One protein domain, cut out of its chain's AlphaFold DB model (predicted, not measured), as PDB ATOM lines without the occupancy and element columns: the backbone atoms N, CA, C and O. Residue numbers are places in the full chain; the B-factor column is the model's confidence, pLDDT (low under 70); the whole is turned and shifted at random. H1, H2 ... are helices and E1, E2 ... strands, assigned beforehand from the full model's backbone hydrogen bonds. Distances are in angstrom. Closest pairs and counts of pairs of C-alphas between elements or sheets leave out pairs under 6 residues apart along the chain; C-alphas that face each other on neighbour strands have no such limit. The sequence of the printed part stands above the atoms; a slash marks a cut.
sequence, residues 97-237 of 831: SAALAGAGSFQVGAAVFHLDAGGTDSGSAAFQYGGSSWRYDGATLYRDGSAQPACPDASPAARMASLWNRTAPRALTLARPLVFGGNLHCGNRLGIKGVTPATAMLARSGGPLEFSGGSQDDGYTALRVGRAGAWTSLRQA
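AT A GLANCE: This is residues 97 to 237 of the 831 residues of the protein "Cell wall polymerase" of Massilia sp. Root351 (UniProt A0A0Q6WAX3). Two sheets form a sandwich: the smaller one, E1 E9 E8 E7, covers part of one face of a longer, strongly twisted sheet, E6 E5 E4 E3 E2 E10 E11. Helix H1 sits outside both sheets, beyond E6 at one end of the longest axis, and the hairpin of E10 and E11 makes the other end. The 141 printed residues hold eleven named strands and one named helix, in the order E1 to E6, H1, E7 to E11, and both sheets are antiparallel throughout. The class is mostly strand, though under half of the residues, 65 of the 141, are in named elements. The whole is compact, with a radius of gyration of the C-alphas of 14.3 A, and rounded, with spans of 39 by 30 by 29 A.

IN THESE COORDINATES: E1 is residues 97 to 99 and begins at C-alpha 97, (19.243, 49.750, 51.028). E2 is residues 105 to 108. E3, residues 111 to 121, is the longest strand by residues, 22.6 A from first to last C-alpha, and it bends by 94 degrees at residue 118. E4, residues 124 to 129, measures 16.2 A, and E5, residues 132 to 136, 13.1 A. E6 is residues 141 to 143. H1, residues 156 to 167, begins at C-alpha 156, (27.927, 20.762, 50.139), and is 17.1 A long. E7 is residues 178 to 180, E8 residues 200 to 204, 13.8 A, and E9 residues 209 to 213, 13.6 A. E10 is residues 224 to 227, and E11, residues 230 to 233, ends at C-alpha 233, (24.107, 56.385, 56.603).

HOW THE PARTS SIT: The larger sheet has E6 and E11 as edge strands. E2 to E6 are a meander, each strand the antiparallel neighbour of the one before. Pairing along E3 is staggered: residues 111 to 114 pair with E2, where N 113 and O 106 are 2.8 A apart, and residues 114 to 121 with E4, where N 126 and O 119 are 2.9 A apart. E5 pairs with E4, with N 134 and O 127 at 2.8 A, and with E6, with N 142 and O 135 at 2.7 A. On the other side of E2 is E10, with N 107 and O 224 at 2.8 A. E10 and E11 form a hairpin, with N 225 and O 232 at 2.9 A. E7, E8 and E9 are a second meander in the smaller sheet. Within hydrogen-bond range are N 178 and O 202 across the neighbours E7 and E8, 2.8 A apart, N 201 and O 212 across the neighbours E8 and E9, 2.8 A apart, and N 211 and O 98 across E9 and its neighbour E1, an edge strand, 2.8 A apart. The facing parts of the two sheets are 9.3 A centre to centre, and their strands stand at 21 degrees. Among the closest C-alphas between them are those of Val 108 in E2 and Ala 200 in E8, 6.8 A apart, and of Ser 124 in E4 and Leu 209 in E9, also 6.8 A. H1 is on neither sheet; each O i to N i+4 pair inside it is within hydrogen-bond range.

THE WHOLE: The two C-alphas farthest apart are those of Pro 156 and Gly 229, 43.1 A. The printed part has no cut. The links E6 to H1, 12 residues, and E7 to E8, 19 residues, are long; in the second, residues 189 to 190 pair in parallel with residues 179 to 180 of E7. Mean pLDDT of the printed part is 87.2, and residues 118 to 119 are under 70.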
ATOM      1  N   SER A  97      18.745  50.205  52.323       89.56
ATOM      2  CA  SER A  97      19.243  49.750  51.028       89.56
ATOM      3  C   SER A  97      19.410  50.884  50.012       89.56
ATOM      4  O   SER A  97      18.728  51.914  50.065       89.56
ATOM      5  N   ALA A  98      20.377  50.721  49.111       89.19
ATOM      6  CA  ALA A  98      20.637  51.657  48.027       89.19
ATOM      7  C   ALA A  98      21.317  50.963  46.849       89.19
ATOM      8  O   ALA A  98      22.204  50.133  47.037       89.19
ATOM      9  N   ALA A  99      20.954  51.361  45.629       88.94
ATOM     10  CA  ALA A  99      21.673  50.935  44.436       88.94
ATOM     11  C   ALA A  99      23.159  51.317  44.538       88.94
ATOM     12  O   ALA A  99      23.503  52.415  44.991       88.94
ATOM     13  N   LEU A 100      24.024  50.415  44.077       88.38
ATOM     14  CA  LEU A 100      25.464  50.642  43.996       88.38
ATOM     15  C   LEU A 100      25.807  51.807  43.052       88.38
ATOM     16  O   LEU A 100      26.763  52.540  43.292       88.38
ATOM     17  N   ALA A 101      25.005  51.994  42.000       84.38
ATOM     18  CA  ALA A 101      25.213  53.029  40.995       84.38
ATOM     19  C   ALA A 101      25.359  54.428  41.625       84.38
ATOM     20  O   ALA A 101      24.549  54.852  42.457       84.38
ATOM     21  N   GLY A 102      26.411  55.144  41.218       82.50
ATOM     22  CA  GLY A 102      26.725  56.494  41.695       82.50
ATOM     23  C   GLY A 102      27.399  56.567  43.071       82.50
ATOM     24  O   GLY A 102      27.648  57.671  43.554       82.50
ATOM     25  N   ALA A 103      27.700  55.436  43.721       87.44
ATOM     26  CA  ALA A 103      28.576  55.403  44.891       87.44
ATOM     27  C   ALA A 103      30.050  55.487  44.460       87.44
ATOM     28  O   ALA A 103      30.481  54.727  43.601       87.44
ATOM     29  N   GLY A 104      30.824  56.393  45.065       89.44
ATOM     30  CA  GLY A 104      32.285  56.444  44.879       89.44
ATOM     31  C   GLY A 104      33.044  55.675  45.963       89.44
ATOM     32  O   GLY A 104      34.164  55.213  45.765       89.44
ATOM     33  N   SER A 105      32.428  55.520  47.131       93.00
ATOM     34  CA  SER A 105      32.957  54.729  48.238       93.00
ATOM     35  C   SER A 105      31.825  54.275  49.151       93.00
ATOM     36  O   SER A 105      30.714  54.813  49.110       93.00
ATOM     37  N   PHE A 106      32.093  53.274  49.978       94.06
ATOM     38  CA  PHE A 106      31.197  52.868  51.054       94.06
ATOM     39  C   PHE A 106      32.000  52.481  52.296       94.06
ATOM     40  O   PHE A 106      33.195  52.209  52.218       94.06
ATOM     41  N   GLN A 107      31.356  52.498  53.455       93.44
ATOM     42  CA  GLN A 107      31.974  52.239  54.746       93.44
ATOM     43  C   GLN A 107      31.125  51.236  55.525       93.44
ATOM     44  O   GLN A 107      29.904  51.380  55.599       93.44
ATOM     45  N   VAL A 108      31.786  50.243  56.120       92.00
ATOM     46  CA  VAL A 108      31.185  49.241  57.010       92.00
ATOM     47  C   VAL A 108      32.006  49.206  58.294       92.00
ATOM     48  O   VAL A 108      33.150  48.750  58.300       92.00
ATOM     49  N   GLY A 109      31.449  49.715  59.393       88.31
ATOM     50  CA  GLY A 109      32.240  49.923  60.605       88.31
ATOM     51  C   GLY A 109      33.362  50.941  60.376       88.31
ATOM     52  O   GLY A 109      33.163  51.993  59.770       88.31
ATOM     53  N   ALA A 110      34.577  50.608  60.811       88.81
ATOM     54  CA  ALA A 110      35.766  51.417  60.536       88.81
ATOM     55  C   ALA A 110      36.359  51.192  59.127       88.81
ATOM     56  O   ALA A 110      37.241  51.940  58.712       88.81
ATOM     57  N   ALA A 111      35.906  50.172  58.389       92.81
ATOM     58  CA  ALA A 111      36.456  49.828  57.081       92.81
ATOM     59  C   ALA A 111      35.845  50.687  55.969       92.81
ATOM     60  O   ALA A 111      34.626  50.699  55.795       92.81
ATOM     61  N   VAL A 112      36.698  51.360  55.194       93.81
ATOM     62  CA  VAL A 112      36.322  52.155  54.017       93.81
ATOM     63  C   VAL A 112      36.733  51.409  52.751       93.81
ATOM     64  O   VAL A 112      37.837  50.876  52.660       93.81
ATOM     65  N   PHE A 113      35.828  51.380  51.778       94.31
ATOM     66  CA  PHE A 113      35.975  50.713  50.493       94.31
ATOM     67  C   PHE A 113      35.851  51.756  49.385       94.31
ATOM     68  O   PHE A 113      34.850  52.476  49.314       94.31
ATOM     69  N   HIS A 114      36.852  51.829  48.514       93.69
ATOM     70  CA  HIS A 114      36.842  52.722  47.356       93.69
ATOM     71  C   HIS A 114      36.394  51.943  46.125       93.69
ATOM     72  O   HIS A 114      36.951  50.884  45.851       93.69
ATOM     73  N   LEU A 115      35.373  52.433  45.423       92.88
ATOM     74  CA  LEU A 115      34.873  51.806  44.198       92.88
ATOM     75  C   LEU A 115      35.719  52.280  43.013       92.88
ATOM     76  O   LEU A 115      35.999  53.473  42.892       92.88
ATOM     77  N   ASP A 116      36.115  51.356  42.141       90.56
ATOM     78  CA  ASP A 116      36.956  51.688  40.990       90.56
ATOM     79  C   ASP A 116      36.152  52.473  39.936       90.56
ATOM     80  O   ASP A 116      35.017  52.119  39.587       90.56
ATOM     81  N   ALA A 117      36.749  53.537  39.390       77.00
ATOM     82  CA  ALA A 117      36.141  54.335  38.328       77.00
ATOM     83  C   ALA A 117      35.934  53.474  37.067       77.00
ATOM     84  O   ALA A 117      36.890  52.962  36.492       77.00
ATOM     85  N   GLY A 118      34.677  53.278  36.652       69.38
ATOM     86  CA  GLY A 118      34.319  52.411  35.517       69.38
ATOM     87  C   GLY A 118      34.277  50.906  35.829       69.38
ATOM     88  O   GLY A 118      33.898  50.122  34.965       69.38
ATOM     89  N   GLY A 119      34.607  50.497  37.059       64.56
ATOM     90  CA  GLY A 119      34.553  49.104  37.526       64.56
ATOM     91  C   GLY A 119      33.211  48.690  38.144       64.56
ATOM     92  O   GLY A 119      33.097  47.609  38.719       64.56
ATOM     93  N   THR A 120      32.200  49.556  38.066       75.62
ATOM     94  CA  THR A 120      30.845  49.305  38.568       75.62
ATOM     95  C   THR A 120      29.859  49.326  37.401       75.62
ATOM     96  O   THR A 120      29.603  50.374  36.813       75.62
ATOM     97  N   ASP A 121      29.318  48.159  37.043       76.75
ATOM     98  CA  ASP A 121      28.190  48.036  36.108       76.75
ATOM     99  C   ASP A 121      26.917  47.651  36.883       76.75
ATOM    100  O   ASP A 121      26.930  47.508  38.109       76.75
ATOM    101  N   SER A 122      25.783  47.492  36.197       76.25
ATOM    102  CA  SER A 122      24.542  47.096  36.872       76.25
ATOM    103  C   SER A 122      24.668  45.748  37.592       76.25
ATOM    104  O   SER A 122      23.983  45.532  38.579       76.25
ATOM    105  N   GLY A 123      25.562  44.845  37.185       82.94
ATOM    106  CA  GLY A 123      25.652  43.505  37.763       82.94
ATOM    107  C   GLY A 123      26.969  43.174  38.463       82.94
ATOM    108  O   GLY A 123      27.167  42.004  38.773       82.94
ATOM    109  N   SER A 124      27.907  44.105  38.615       90.12
ATOM    110  CA  SER A 124      29.247  43.859  39.147       90.12
ATOM    111  C   SER A 124      29.846  45.103  39.797       90.12
ATOM    112  O   SER A 124      29.513  46.236  39.456       90.12
ATOM    113  N   ALA A 125      30.718  44.870  40.770       93.56
ATOM    114  CA  ALA A 125      31.375  45.885  41.570       93.56
ATOM    115  C   ALA A 125      32.858  45.558  41.700       93.56
ATOM    116  O   ALA A 125      33.195  44.484  42.199       93.56
ATOM    117  N   ALA A 126      33.730  46.479  41.305       94.94
ATOM    118  CA  ALA A 126      35.150  46.447  41.627       94.94
ATOM    119  C   ALA A 126      35.475  47.501  42.696       94.94
ATOM    120  O   ALA A 126      34.989  48.634  42.626       94.94
ATOM    121  N   PHE A 127      36.225  47.105  43.724       95.25
ATOM    122  CA  PHE A 127      36.586  47.967  44.847       95.25
ATOM    123  C   PHE A 127      37.912  47.566  45.496       95.25
ATOM    124  O   PHE A 127      38.342  46.416  45.425       95.25
ATOM    125  N   GLN A 128      38.536  48.507  46.202       94.50
ATOM    126  CA  GLN A 128      39.800  48.301  46.912       94.50
ATOM    127  C   GLN A 128      39.585  48.241  48.423       94.50
ATOM    128  O   GLN A 128      38.860  49.062  48.993       94.50
ATOM    129  N   TYR A 129      40.229  47.269  49.075       94.00
ATOM    130  CA  TYR A 129      40.227  47.127  50.532       94.00
ATOM    131  C   TYR A 129      41.410  46.290  51.021       94.00
ATOM    132  O   TYR A 129      41.695  45.220  50.475       94.00
ATOM    133  N   GLY A 130      42.074  46.760  52.083       88.94
ATOM    134  CA  GLY A 130      43.168  46.033  52.737       88.94
ATOM    135  C   GLY A 130      44.370  45.763  51.825       88.94
ATOM    136  O   GLY A 130      45.012  44.729  51.972       88.94
ATOM    137  N   GLY A 131      44.632  46.645  50.854       91.81
ATOM    138  CA  GLY A 131      45.715  46.495  49.875       91.81
ATOM    139  C   GLY A 131      45.437  45.516  48.726       91.81
ATOM    140  O   GLY A 131      46.294  45.371  47.862       91.81
ATOM    141  N   SER A 132      44.265  44.873  48.685       94.81
ATOM    142  CA  SER A 132      43.843  43.992  47.585       94.81
ATOM    143  C   SER A 132      42.769  44.645  46.712       94.81
ATOM    144  O   SER A 132      41.936  45.422  47.198       94.81
ATOM    145  N   SER A 133      42.755  44.271  45.431       95.00
ATOM    146  CA  SER A 133      41.668  44.559  44.495       95.00
ATOM    147  C   SER A 133      40.600  43.475  44.606       95.00
ATOM    148  O   SER A 133      40.887  42.277  44.559       95.00
ATOM    149  N   TRP A 134      39.348  43.887  44.756       96.56
ATOM    150  CA  TRP A 134      38.205  42.996  44.863       96.56
ATOM    151  C   TRP A 134      37.259  43.230  43.700       96.56
ATOM    152  O   TRP A 134      36.999  44.364  43.314       96.56
ATOM    153  N   ARG A 135      36.691  42.147  43.170       95.62
ATOM    154  CA  ARG A 135      35.617  42.213  42.177       95.62
ATOM    155  C   ARG A 135      34.498  41.272  42.579       95.62
ATOM    156  O   ARG A 135      34.752  40.128  42.929       95.62
ATOM    157  N   TYR A 136      33.262  41.721  42.494       94.94
ATOM    158  CA  TYR A 136      32.071  40.921  42.743       94.94
ATOM    159  C   TYR A 136      31.142  41.021  41.539       94.94
ATOM    160  O   TYR A 136      30.865  42.120  41.088       94.94
ATOM    161  N   ASP A 137      30.655  39.903  41.006       91.31
ATOM    162  CA  ASP A 137      29.845  39.854  39.770       91.31
ATOM    163  C   ASP A 137      28.347  39.545  40.011       91.31
ATOM    164  O   ASP A 137      27.602  39.154  39.101       91.31
ATOM    165  N   GLY A 138      27.897  39.680  41.260       89.44
ATOM    166  CA  GLY A 138      26.554  39.295  41.700       89.44
ATOM    167  C   GLY A 138      26.415  37.822  42.107       89.44
ATOM    168  O   GLY A 138      25.360  37.430  42.608       89.44
ATOM    169  N   ALA A 139      27.455  37.006  41.916       91.50
ATOM    170  CA  ALA A 139      27.435  35.572  42.200       91.50
ATOM    171  C   ALA A 139      28.716  35.061  42.884       91.50
ATOM    172  O   ALA A 139      28.630  34.180  43.744       91.50
ATOM    173  N   THR A 140      29.876  35.623  42.552       93.69
ATOM    174  CA  THR A 140      31.209  35.198  42.990       93.69
ATOM    175  C   THR A 140      32.056  36.411  43.373       93.69
ATOM    176  O   THR A 140      32.092  37.417  42.661       93.69
ATOM    177  N   LEU A 141      32.762  36.314  44.502       95.88
ATOM    178  CA  LEU A 141      33.779  37.279  44.916       95.88
ATOM    179  C   LEU A 141      35.170  36.853  44.422       95.88
ATOM    180  O   LEU A 141      35.600  35.713  44.614       95.88
ATOM    181  N   TYR A 142      35.888  37.802  43.835       95.94
ATOM    182  CA  TYR A 142      37.256  37.679  43.355       95.94
ATOM    183  C   TYR A 142      38.162  38.601  44.169       95.94
ATOM    184  O   TYR A 142      37.780  39.733  44.469       95.94
ATOM    185  N   ARG A 143      39.363  38.123  44.487       96.50
ATOM    186  CA  ARG A 143      40.445  38.888  45.110       96.50
ATOM    187  C   ARG A 143      41.662  38.790  44.209       96.50
ATOM    188  O   ARG A 143      42.062  37.676  43.876       96.50
ATOM    189  N   ASP A 144      42.198  39.929  43.795       95.44
ATOM    190  CA  ASP A 144      43.385  40.024  42.944       95.44
ATOM    191  C   ASP A 144      43.262  39.107  41.699       95.44
ATOM    192  O   ASP A 144      44.157  38.348  41.341       95.44
ATOM    193  N   GLY A 145      42.069  39.110  41.082       93.62
ATOM    194  CA  GLY A 145      41.719  38.306  39.901       93.62
ATOM    195  C   GLY A 145      41.262  36.863  40.172       93.62
ATOM    196  O   GLY A 145      40.644  36.250  39.302       93.62
ATOM    197  N   SER A 146      41.474  36.327  41.377       94.44
ATOM    198  CA  SER A 146      41.170  34.927  41.713       94.44
ATOM    199  C   SER A 146      39.869  34.768  42.502       94.44
ATOM    200  O   SER A 146      39.641  35.458  43.499       94.44
ATOM    201  N   ALA A 147      39.011  33.827  42.093       94.62
ATOM    202  CA  ALA A 147      37.766  33.519  42.801       94.62
ATOM    203  C   ALA A 147      38.048  32.956  44.204       94.62
ATOM    204  O   ALA A 147      38.863  32.046  44.364       94.62
ATOM    205  N   GLN A 148      37.343  33.453  45.219       94.81
ATOM    206  CA  GLN A 148      37.555  33.010  46.596       94.81
ATOM    207  C   GLN A 148      37.152  31.536  46.805       94.81
ATOM    208  O   GLN A 148      36.149  31.071  46.242       94.81
ATOM    209  N   PRO A 149      37.913  30.768  47.612       92.12
ATOM    210  CA  PRO A 149      37.567  29.390  47.961       92.12
ATOM    211  C   PRO A 149      36.326  29.356  48.853       92.12
ATOM    212  O   PRO A 149      36.081  30.294  49.601       92.12
ATOM    213  N   ALA A 150      35.537  28.279  48.802       87.75
ATOM    214  CA  ALA A 150      34.385  28.127  49.692       87.75
ATOM    215  C   ALA A 150      34.811  28.179  51.172       87.75
ATOM    216  O   ALA A 150      35.902  27.731  51.523       87.75
ATOM    217  N   CYS A 151      33.947  28.715  52.036       86.25
ATOM    218  CA  CYS A 151      34.231  28.769  53.467       86.25
ATOM    219  C   CYS A 151      34.345  27.361  54.083       86.25
ATOM    220  O   CYS A 151      33.684  26.438  53.596       86.25
ATOM    221  N   PRO A 152      35.145  27.178  55.152       84.75
ATOM    222  CA  PRO A 152      35.280  25.882  55.821       84.75
ATOM    223  C   PRO A 152      33.934  25.293  56.269       84.75
ATOM    224  O   PRO A 152      33.687  24.107  56.068       84.75
ATOM    225  N   ASP A 153      33.037  26.150  56.764       79.31
ATOM    226  CA  ASP A 153      31.671  25.857  57.220       79.31
ATOM    227  C   ASP A 153      30.633  25.777  56.083       79.31
ATOM    228  O   ASP A 153      29.443  25.597  56.334       79.31
ATOM    229  N   ALA A 154      31.037  25.931  54.817       73.56
ATOM    230  CA  ALA A 154      30.094  25.912  53.703       73.56
ATOM    231  C   ALA A 154      29.498  24.512  53.493       73.56
ATOM    232  O   ALA A 154      30.237  23.537  53.303       73.56
ATOM    233  N   SER A 155      28.164  24.446  53.420       77.69
ATOM    234  CA  SER A 155      27.426  23.226  53.085       77.69
ATOM    235  C   SER A 155      27.830  22.668  51.706       77.69
ATOM    236  O   SER A 155      28.280  23.427  50.835       77.69
ATOM    237  N   PRO A 156      27.647  21.358  51.448       71.69
ATOM    238  CA  PRO A 156      27.927  20.762  50.139       71.69
ATOM    239  C   PRO A 156      27.207  21.479  48.988       71.69
ATOM    240  O   PRO A 156      27.815  21.743  47.951       71.69
ATOM    241  N   ALA A 157      25.954  21.894  49.200       71.62
ATOM    242  CA  ALA A 157      25.183  22.664  48.228       71.62
ATOM    243  C   ALA A 157      25.832  24.025  47.922       71.62
ATOM    244  O   ALA A 157      25.993  24.391  46.759       71.62
ATOM    245  N   ALA A 158      26.290  24.755  48.946       73.50
ATOM    246  CA  ALA A 158      26.978  26.033  48.760       73.50
ATOM    247  C   ALA A 158      28.322  25.880  48.022       73.50
ATOM    248  O   ALA A 158      28.717  26.773  47.263       73.50
ATOM    249  N   ARG A 159      29.018  24.751  48.221       84.44
ATOM    250  CA  ARG A 159      30.248  24.399  47.492       84.44
ATOM    251  C   ARG A 159      29.955  24.081  46.025       84.44
ATOM    252  O   ARG A 159      30.622  24.631  45.153       84.44
ATOM    253  N   MET A 160      28.928  23.279  45.744       81.06
ATOM    254  CA  MET A 160      28.486  22.983  44.375       81.06
ATOM    255  C   MET A 160      28.020  24.238  43.636       81.06
ATOM    256  O   MET A 160      28.454  24.476  42.515       81.06
ATOM    257  N   ALA A 161      27.215  25.088  44.278       80.88
ATOM    258  CA  ALA A 161      26.798  26.368  43.708       80.88
ATOM    259  C   ALA A 161      28.001  27.278  43.411       80.88
ATOM    260  O   ALA A 161      28.031  27.956  42.389       80.88
ATOM    261  N   SER A 162      29.027  27.274  44.273       86.12
ATOM    262  CA  SER A 162      30.272  28.002  44.009       86.12
ATOM    263  C   SER A 162      31.046  27.442  42.817       86.12
ATOM    264  O   SER A 162      31.679  28.221  42.115       86.12
ATOM    265  N   LEU A 163      31.045  26.124  42.606       88.50
ATOM    266  CA  LEU A 163      31.667  25.501  41.437       88.50
ATOM    267  C   LEU A 163      30.888  25.843  40.164       88.50
ATOM    268  O   LEU A 163      31.493  26.273  39.189       88.50
ATOM    269  N   TRP A 164      29.557  25.743  40.211       88.25
ATOM    270  CA  TRP A 164      28.666  26.131  39.117       88.25
ATOM    271  C   TRP A 164      28.870  27.590  38.709       88.25
ATOM    272  O   TRP A 164      29.119  27.873  37.546       88.25
ATOM    273  N   ASN A 165      28.856  28.523  39.664       89.81
ATOM    274  CA  ASN A 165      29.017  29.950  39.374       89.81
ATOM    275  C   ASN A 165      30.379  30.309  38.755       89.81
ATOM    276  O   ASN A 165      30.499  31.373  38.158       89.81
ATOM    277  N   ARG A 166      31.398  29.451  38.894       88.94
ATOM    278  CA  ARG A 166      32.716  29.657  38.271       88.94
ATOM    279  C   ARG A 166      32.749  29.238  36.804       88.94
ATOM    280  O   ARG A 166      33.574  29.758  36.063       88.94
ATOM    281  N   THR A 167      31.912  28.283  36.407       87.56
ATOM    282  CA  THR A 167      31.918  27.701  35.057       87.56
ATOM    283  C   THR A 167      30.723  28.140  34.217       87.56
ATOM    284  O   THR A 167      30.814  28.163  32.992       87.56
ATOM    285  N   ALA A 168      29.606  28.497  34.852       84.81
ATOM    286  CA  ALA A 168      28.382  28.891  34.178       84.81
ATOM    287  C   ALA A 168      28.493  30.298  33.550       84.81
ATOM    288  O   ALA A 168      29.050  31.212  34.166       84.81
ATOM    289  N   PRO A 169      27.899  30.523  32.361       85.00
ATOM    290  CA  PRO A 169      27.722  31.862  31.804       85.00
ATOM    291  C   PRO A 169      26.964  32.782  32.771       85.00
ATOM    292  O   PRO A 169      26.066  32.327  33.477       85.00
ATOM    293  N   ARG A 170      27.242  34.095  32.749       78.50
ATOM    294  CA  ARG A 170      26.673  35.095  33.688       78.50
ATOM    295  C   ARG A 170      25.138  35.070  33.790       78.50
ATOM    296  O   ARG A 170      24.603  35.386  34.847       78.50
ATOM    297  N   ALA A 171      24.439  34.692  32.718       79.44
ATOM    298  CA  ALA A 171      22.977  34.573  32.688       79.44
ATOM    299  C   ALA A 171      22.428  33.365  33.478       79.44
ATOM    300  O   ALA A 171      21.260  33.363  33.849       79.44
ATOM    301  N   LEU A 172      23.264  32.355  33.736       82.75
ATOM    302  CA  LEU A 172      22.916  31.105  34.422       82.75
ATOM    303  C   LEU A 172      23.553  30.998  35.816       82.75
ATOM    304  O   LEU A 172      23.435  29.959  36.471       82.75
ATOM    305  N   THR A 173      24.254  32.039  36.272       83.75
ATOM    306  CA  THR A 173      24.828  32.046  37.619       83.75
ATOM    307  C   THR A 173      23.733  32.194  38.667       83.75
ATOM    308  O   THR A 173      22.773  32.952  38.514       83.75
ATOM    309  N   LEU A 174      23.889  31.463  39.766       84.38
ATOM    310  CA  LEU A 174      23.020  31.557  40.927       84.38
ATOM    311  C   LEU A 174      23.415  32.804  41.718       84.38
ATOM    312  O   LEU A 174      24.551  32.905  42.195       84.38
ATOM    313  N   ALA A 175      22.488  33.752  41.857       84.88
ATOM    314  CA  ALA A 175      22.712  34.968  42.628       84.88
ATOM    315  C   ALA A 175      23.052  34.614  44.082       84.88
ATOM    316  O   ALA A 175      22.326  33.873  44.747       84.88
ATOM    317  N   ARG A 176      24.174  35.136  44.581       88.69
ATOM    318  CA  ARG A 176      24.630  34.890  45.954       88.69
ATOM    319  C   ARG A 176      25.142  36.185  46.557       88.69
ATOM    320  O   ARG A 176      26.107  36.722  46.013       88.69
ATOM    321  N   PRO A 177      24.571  36.672  47.668       91.06
ATOM    322  CA  PRO A 177      24.960  37.953  48.240       91.06
ATOM    323  C   PRO A 177      26.424  37.941  48.687       91.06
ATOM    324  O   PRO A 177      26.906  36.946  49.230       91.06
ATOM    325  N   LEU A 178      27.111  39.060  48.476       94.25
ATOM    326  CA  LEU A 178      28.367  39.382  49.140       94.25
ATOM    327  C   LEU A 178      28.061  39.893  50.547       94.25
ATOM    328  O   LEU A 178      27.321  40.857  50.709       94.25
ATOM    329  N   VAL A 179      28.622  39.238  51.555       94.06
ATOM    330  CA  VAL A 179      28.413  39.505  52.977       94.06
ATOM    331  C   VAL A 179      29.666  40.147  53.565       94.06
ATOM    332  O   VAL A 179      30.760  39.603  53.432       94.06
ATOM    333  N   PHE A 180      29.503  41.272  54.256       94.12
ATOM    334  CA  PHE A 180      30.581  41.982  54.941       94.12
ATOM    335  C   PHE A 180      30.533  41.724  56.455       94.12
ATOM    336  O   PHE A 180      29.454  41.720  57.058       94.12
ATOM    337  N   GLY A 181      31.707  41.532  57.061       90.69
ATOM    338  CA  GLY A 181      31.884  41.270  58.492       90.69
ATOM    339  C   GLY A 181      32.356  39.846  58.804       90.69
ATOM    340  O   GLY A 181      32.437  38.984  57.930       90.69
ATOM    341  N   GLY A 182      32.683  39.595  60.071       88.94
ATOM    342  CA  GLY A 182      33.358  38.379  60.525       88.94
ATOM    343  C   GLY A 182      34.878  38.448  60.349       88.94
ATOM    344  O   GLY A 182      35.427  39.476  59.966       88.94
ATOM    345  N   ASN A 183      35.573  37.341  60.613       87.06
ATOM    346  CA  ASN A 183      37.043  37.319  60.674       87.06
ATOM    347  C   ASN A 183      37.722  36.641  59.469       87.06
ATOM    348  O   ASN A 183      38.944  36.543  59.441       87.06
ATOM    349  N   LEU A 184      36.956  36.144  58.491       88.19
ATOM    350  CA  LEU A 184      37.473  35.314  57.397       88.19
ATOM    351  C   LEU A 184      37.042  35.847  56.027       88.19
ATOM    352  O   LEU A 184      35.889  36.233  55.835       88.19
ATOM    353  N   HIS A 185      37.966  35.810  55.066       92.25
ATOM    354  CA  HIS A 185      37.683  36.019  53.647       92.25
ATOM    355  C   HIS A 185      37.513  34.656  52.972       92.25
ATOM    356  O   HIS A 185      38.474  33.897  52.860       92.25
ATOM    357  N   CYS A 186      36.292  34.314  52.570       92.62
ATOM    358  CA  CYS A 186      35.991  33.044  51.909       92.62
ATOM    359  C   CYS A 186      34.638  33.115  51.199       92.62
ATOM    360  O   CYS A 186      33.725  33.801  51.647       92.62
ATOM    361  N   GLY A 187      34.473  32.382  50.101       92.25
ATOM    362  CA  GLY A 187      33.263  32.379  49.286       92.25
ATOM    363  C   GLY A 187      32.846  33.807  48.943       92.25
ATOM    364  O   GLY A 187      33.645  34.577  48.429       92.25
ATOM    365  N   ASN A 188      31.619  34.177  49.312       93.62
ATOM    366  CA  ASN A 188      31.125  35.552  49.203       93.62
ATOM    367  C   ASN A 188      31.084  36.256  50.570       93.62
ATOM    368  O   ASN A 188      30.154  37.004  50.851       93.62
ATOM    369  N   ARG A 189      32.046  35.983  51.452       93.69
ATOM    370  CA  ARG A 189      32.210  36.645  52.750       93.69
ATOM    371  C   ARG A 189      33.520  37.426  52.754       93.69
ATOM    372  O   ARG A 189      34.578  36.869  52.458       93.69
ATOM    373  N   LEU A 190      33.441  38.705  53.100       94.69
ATOM    374  CA  LEU A 190      34.587  39.588  53.273       94.69
ATOM    375  C   LEU A 190      34.697  39.960  54.757       94.69
ATOM    376  O   LEU A 190      33.896  40.742  55.272       94.69
ATOM    377  N   GLY A 191      35.687  39.374  55.434       92.38
ATOM    378  CA  GLY A 191      35.951  39.603  56.852       92.38
ATOM    379  C   GLY A 191      36.399  41.035  57.153       92.38
ATOM    380  O   GLY A 191      37.233  41.607  56.452       92.38
ATOM    381  N   ILE A 192      35.849  41.615  58.217       92.25
ATOM    382  CA  ILE A 192      36.202  42.941  58.724       92.25
ATOM    383  C   ILE A 192      36.389  42.811  60.233       92.25
ATOM    384  O   ILE A 192      35.464  42.446  60.960       92.25
ATOM    385  N   LYS A 193      37.602  43.108  60.707       87.19
ATOM    386  CA  LYS A 193      37.969  42.958  62.119       87.19
ATOM    387  C   LYS A 193      37.043  43.796  63.007       87.19
ATOM    388  O   LYS A 193      36.880  44.989  62.778       87.19
ATOM    389  N   GLY A 194      36.472  43.164  64.034       84.56
ATOM    390  CA  GLY A 194      35.584  43.826  64.998       84.56
ATOM    391  C   GLY A 194      34.162  44.088  64.494       84.56
ATOM    392  O   GLY A 194      33.388  44.720  65.201       84.56
ATOM    393  N   VAL A 195      33.799  43.601  63.302       88.06
ATOM    394  CA  VAL A 195      32.453  43.746  62.734       88.06
ATOM    395  C   VAL A 195      31.780  42.381  62.676       88.06
ATOM    396  O   VAL A 195      32.365  41.408  62.195       88.06
ATOM    397  N   THR A 196      30.538  42.288  63.153       86.00
ATOM    398  CA  THR A 196      29.787  41.024  63.136       86.00
ATOM    399  C   THR A 196      29.466  40.579  61.699       86.00
ATOM    400  O   THR A 196      29.295  41.424  60.812       86.00
ATOM    401  N   PRO A 197      29.399  39.266  61.410       84.56
ATOM    402  CA  PRO A 197      29.004  38.781  60.088       84.56
ATOM    403  C   PRO A 197      27.643  39.339  59.647       84.56
ATOM    404  O   PRO A 197      26.731  39.456  60.459       84.56
ATOM    405  N   ALA A 198      27.494  39.641  58.353       85.38
ATOM    406  CA  ALA A 198      26.258  40.181  57.768       85.38
ATOM    407  C   ALA A 198      25.825  41.558  58.291       85.38
ATOM    408  O   ALA A 198      24.653  41.915  58.197       85.38
ATOM    409  N   THR A 199      26.783  42.371  58.743       87.94
ATOM    410  CA  THR A 199      26.568  43.798  59.047       87.94
ATOM    411  C   THR A 199      26.173  44.597  57.801       87.94
ATOM    412  O   THR A 199      25.374  45.529  57.873       87.94
ATOM    413  N   ALA A 200      26.706  44.235  56.636       91.69
ATOM    414  CA  ALA A 200      26.301  44.787  55.351       91.69
ATOM    415  C   ALA A 200      26.297  43.684  54.296       91.69
ATOM    416  O   ALA A 200      27.005  42.679  54.421       91.69
ATOM    417  N   MET A 201      25.498  43.870  53.252       93.00
ATOM    418  CA  MET A 201      25.419  42.955  52.121       93.00
ATOM    419  C   MET A 201      25.359  43.735  50.807       93.00
ATOM    420  O   MET A 201      24.823  44.841  50.762       93.00
ATOM    421  N   LEU A 202      25.899  43.145  49.746       93.38
ATOM    422  CA  LEU A 202      25.763  43.605  48.368       93.38
ATOM    423  C   LEU A 202      25.198  42.444  47.549       93.38
ATOM    424  O   LEU A 202      25.790  41.365  47.514       93.38
ATOM    425  N   ALA A 203      24.038  42.632  46.932       91.25
ATOM    426  CA  ALA A 203      23.326  41.564  46.236       91.25
ATOM    427  C   ALA A 203      22.648  42.074  44.966       91.25
ATOM    428  O   ALA A 203      22.393  43.265  44.821       91.25
ATOM    429  N   ARG A 204      22.334  41.162  44.043       86.56
ATOM    430  CA  ARG A 204      21.541  41.481  42.854       86.56
ATOM    431  C   ARG A 204      20.058  41.546  43.228       86.56
ATOM    432  O   ARG A 204      19.524  40.558  43.724       86.56
ATOM    433  N   SER A 205      19.408  42.678  42.968       80.50
ATOM    434  CA  SER A 205      18.002  42.940  43.304       80.50
ATOM    435  C   SER A 205      17.309  43.564  42.093       80.50
ATOM    436  O   SER A 205      17.653  44.667  41.685       80.50
ATOM    437  N   GLY A 206      16.406  42.824  41.436       70.62
ATOM    438  CA  GLY A 206      15.693  43.314  40.242       70.62
ATOM    439  C   GLY A 206      16.576  43.608  39.018       70.62
ATOM    440  O   GLY A 206      16.159  44.344  38.131       70.62
ATOM    441  N   GLY A 207      17.805  43.080  38.975       78.56
ATOM    442  CA  GLY A 207      18.797  43.376  37.933       78.56
ATOM    443  C   GLY A 207      20.047  44.069  38.483       78.56
ATOM    444  O   GLY A 207      21.115  43.458  38.413       78.56
ATOM    445  N   PRO A 208      19.948  45.292  39.040       86.81
ATOM    446  CA  PRO A 208      21.098  46.012  39.571       86.81
ATOM    447  C   PRO A 208      21.670  45.416  40.871       86.81
ATOM    448  O   PRO A 208      20.986  44.705  41.612       86.81
ATOM    449  N   LEU A 209      22.931  45.739  41.178       89.94
ATOM    450  CA  LEU A 209      23.525  45.521  42.495       89.94
ATOM    451  C   LEU A 209      23.025  46.559  43.505       89.94
ATOM    452  O   LEU A 209      23.083  47.771  43.275       89.94
ATOM    453  N   GLU A 210      22.586  46.066  44.655       91.75
ATOM    454  CA  GLU A 210      22.024  46.847  45.744       91.75
ATOM    455  C   GLU A 210      22.760  46.541  47.053       91.75
ATOM    456  O   GLU A 210      22.958  45.382  47.431       91.75
ATOM    457  N   PHE A 211      23.178  47.598  47.743       91.81
ATOM    458  CA  PHE A 211      23.640  47.535  49.118       91.81
ATOM    459  C   PHE A 211      22.460  47.364  50.058       91.81
ATOM    460  O   PHE A 211      21.447  48.033  49.889       91.81
ATOM    461  N   SER A 212      22.620  46.575  51.113       89.81
ATOM    462  CA  SER A 212      21.673  46.515  52.223       89.81
ATOM    463  C   SER A 212      22.403  46.403  53.556       89.81
ATOM    464  O   SER A 212      23.294  45.567  53.707       89.81
ATOM    465  N   GLY A 213      22.002  47.208  54.538       86.56
ATOM    466  CA  GLY A 213      22.450  47.043  55.920       86.56
ATOM    467  C   GLY A 213      21.928  45.744  56.552       86.56
ATOM    468  O   GLY A 213      20.853  45.254  56.193       86.56
ATOM    469  N   GLY A 214      22.688  45.219  57.511       79.88
ATOM    470  CA  GLY A 214      22.434  43.986  58.255       79.88
ATOM    471  C   GLY A 214      21.211  44.039  59.165       79.88
ATOM    472  O   GLY A 214      20.349  44.903  59.034       79.88
ATOM    473  N   SER A 215      21.084  43.106  60.105       70.31
ATOM    474  CA  SER A 215      20.002  43.156  61.101       70.31
ATOM    475  C   SER A 215      20.257  44.243  62.149       70.31
ATOM    476  O   SER A 215      19.352  45.013  62.455       70.31
ATOM    477  N   GLN A 216      21.497  44.383  62.614       70.12
ATOM    478  CA  GLN A 216      21.879  45.349  63.642       70.12
ATOM    479  C   GLN A 216      22.532  46.606  63.050       70.12
ATOM    480  O   GLN A 216      23.267  46.538  62.068       70.12
ATOM    481  N   ASP A 217      22.222  47.749  63.650       72.25
ATOM    482  CA  ASP A 217      22.869  49.040  63.447       72.25
ATOM    483  C   ASP A 217      23.013  49.699  64.822       72.25
ATOM    484  O   ASP A 217      22.077  50.299  65.348       72.25
ATOM    485  N   ASP A 218      24.183  49.523  65.426       71.69
ATOM    486  CA  ASP A 218      24.583  50.137  66.695       71.69
ATOM    487  C   ASP A 218      25.162  51.553  66.500       71.69
ATOM    488  O   ASP A 218      25.754  52.125  67.414       71.69
ATOM    489  N   GLY A 219      25.031  52.122  65.294       71.75
ATOM    490  CA  GLY A 219      25.602  53.409  64.898       71.75
ATOM    491  C   GLY A 219      27.091  53.351  64.543       71.75
ATOM    492  O   GLY A 219      27.536  54.118  63.683       71.75
ATOM    493  N   TYR A 220      27.847  52.424  65.140       72.69
ATOM    494  CA  TYR A 220      29.266  52.200  64.853       72.69
ATOM    495  C   TYR A 220      29.470  51.337  63.614       72.69
ATOM    496  O   TYR A 220      30.382  51.587  62.833       72.69
ATOM    497  N   THR A 221      28.599  50.354  63.407       77.06
ATOM    498  CA  THR A 221      28.635  49.403  62.289       77.06
ATOM    499  C   THR A 221      27.735  49.805  61.117       77.06
ATOM    500  O   THR A 221      27.610  49.065  60.140       77.06
ATOM    501  N   ALA A 222      27.155  51.008  61.170       82.75
ATOM    502  CA  ALA A 222      26.268  51.544  60.146       82.75
ATOM    503  C   ALA A 222      26.909  51.512  58.748       82.75
ATOM    504  O   ALA A 222      27.994  52.056  58.530       82.75
ATOM    505  N   LEU A 223      26.192  50.945  57.775       90.56
ATOM    506  CA  LEU A 223      26.569  51.016  56.366       90.56
ATOM    507  C   LEU A 223      26.380  52.448  55.853       90.56
ATOM    508  O   LEU A 223      25.251  52.950  55.773       90.56
ATOM    509  N   ARG A 224      27.486  53.098  55.490       92.31
ATOM    510  CA  ARG A 224      27.487  54.448  54.917       92.31
ATOM    511  C   ARG A 224      27.940  54.407  53.469       92.31
ATOM    512  O   ARG A 224      28.833  53.644  53.120       92.31
ATOM    513  N   VAL A 225      27.345  55.246  52.632       92.00
ATOM    514  CA  VAL A 225      27.732  55.381  51.225       92.00
ATOM    515  C   VAL A 225      28.169  56.814  50.964       92.00
ATOM    516  O   VAL A 225      27.470  57.764  51.330       92.00
ATOM    517  N   GLY A 226      29.342  56.948  50.350       91.25
ATOM    518  CA  GLY A 226      29.926  58.198  49.897       91.25
ATOM    519  C   GLY A 226      29.495  58.504  48.465       91.25
ATOM    520  O   GLY A 226      29.835  57.765  47.534       91.25
ATOM    521  N   ARG A 227      28.758  59.602  48.273       89.31
ATOM    522  CA  ARG A 227      28.366  60.123  46.953       89.31
ATOM    523  C   ARG A 227      28.740  61.593  46.862       89.31
ATOM    524  O   ARG A 227      28.397  62.355  47.758       89.31
ATOM    525  N   ALA A 228      29.453  61.978  45.803       83.75
ATOM    526  CA  ALA A 228      29.910  63.357  45.589       83.75
ATOM    527  C   ALA A 228      30.578  63.992  46.836       83.75
ATOM    528  O   ALA A 228      30.325  65.142  47.173       83.75
ATOM    529  N   GLY A 229      31.391  63.213  47.562       82.25
ATOM    530  CA  GLY A 229      32.092  63.663  48.773       82.25
ATOM    531  C   GLY A 229      31.259  63.684  50.063       82.25
ATOM    532  O   GLY A 229      31.831  63.844  51.137       82.25
ATOM    533  N   ALA A 230      29.942  63.463  50.002       88.06
ATOM    534  CA  ALA A 230      29.079  63.386  51.177       88.06
ATOM    535  C   ALA A 230      28.862  61.933  51.626       88.06
ATOM    536  O   ALA A 230      28.481  61.069  50.831       88.06
ATOM    537  N   TRP A 231      29.066  61.670  52.917       89.69
ATOM    538  CA  TRP A 231      28.793  60.376  53.542       89.69
ATOM    539  C   TRP A 231      27.386  60.345  54.126       89.69
ATOM    540  O   TRP A 231      27.031  61.173  54.962       89.69
ATOM    541  N   THR A 232      26.594  59.354  53.727       88.56
ATOM    542  CA  THR A 232      25.227  59.168  54.231       88.56
ATOM    543  C   THR A 232      25.064  57.774  54.820       88.56
ATOM    544  O   THR A 232      25.429  56.784  54.189       88.56
ATOM    545  N   SER A 233      24.530  57.676  56.044       88.94
ATOM    546  CA  SER A 233      24.107  56.385  56.603       88.94
ATOM    547  C   SER A 233      22.866  55.917  55.856       88.94
ATOM    548  O   SER A 233      21.848  56.606  55.875       88.94
ATOM    549  N   LEU A 234      22.934  54.752  55.205       87.75
ATOM    550  CA  LEU A 234      21.820  54.264  54.390       87.75
ATOM    551  C   LEU A 234      20.572  53.991  55.223       87.75
ATOM    552  O   LEU A 234      19.455  54.197  54.748       87.75
ATOM    553  N   ARG A 235      20.741  53.506  56.460       83.75
ATOM    554  CA  ARG A 235      19.605  53.195  57.336       83.75
ATOM    555  C   ARG A 235      18.918  54.465  57.813       83.75
ATOM    556  O   ARG A 235      17.693  54.527  57.818       83.75
ATOM    557  N   GLN A 236      19.709  55.471  58.163       87.19
ATOM    558  CA  GLN A 236      19.221  56.732  58.706       87.19
ATOM    559  C   GLN A 236      18.976  57.806  57.637       87.19
ATOM    560  O   GLN A 236      18.675  58.944  57.994       87.19
ATOM    561  N   ALA A 237      19.118  57.484  56.352       90.06
ATOM    562  CA  ALA A 237      18.824  58.412  55.273       90.06
ATOM    563  C   ALA A 237      17.327  58.747  55.266       90.06
ATOM    564  O   ALA A 237      16.478  57.851  55.283       90.06
TER     565      ALA A 237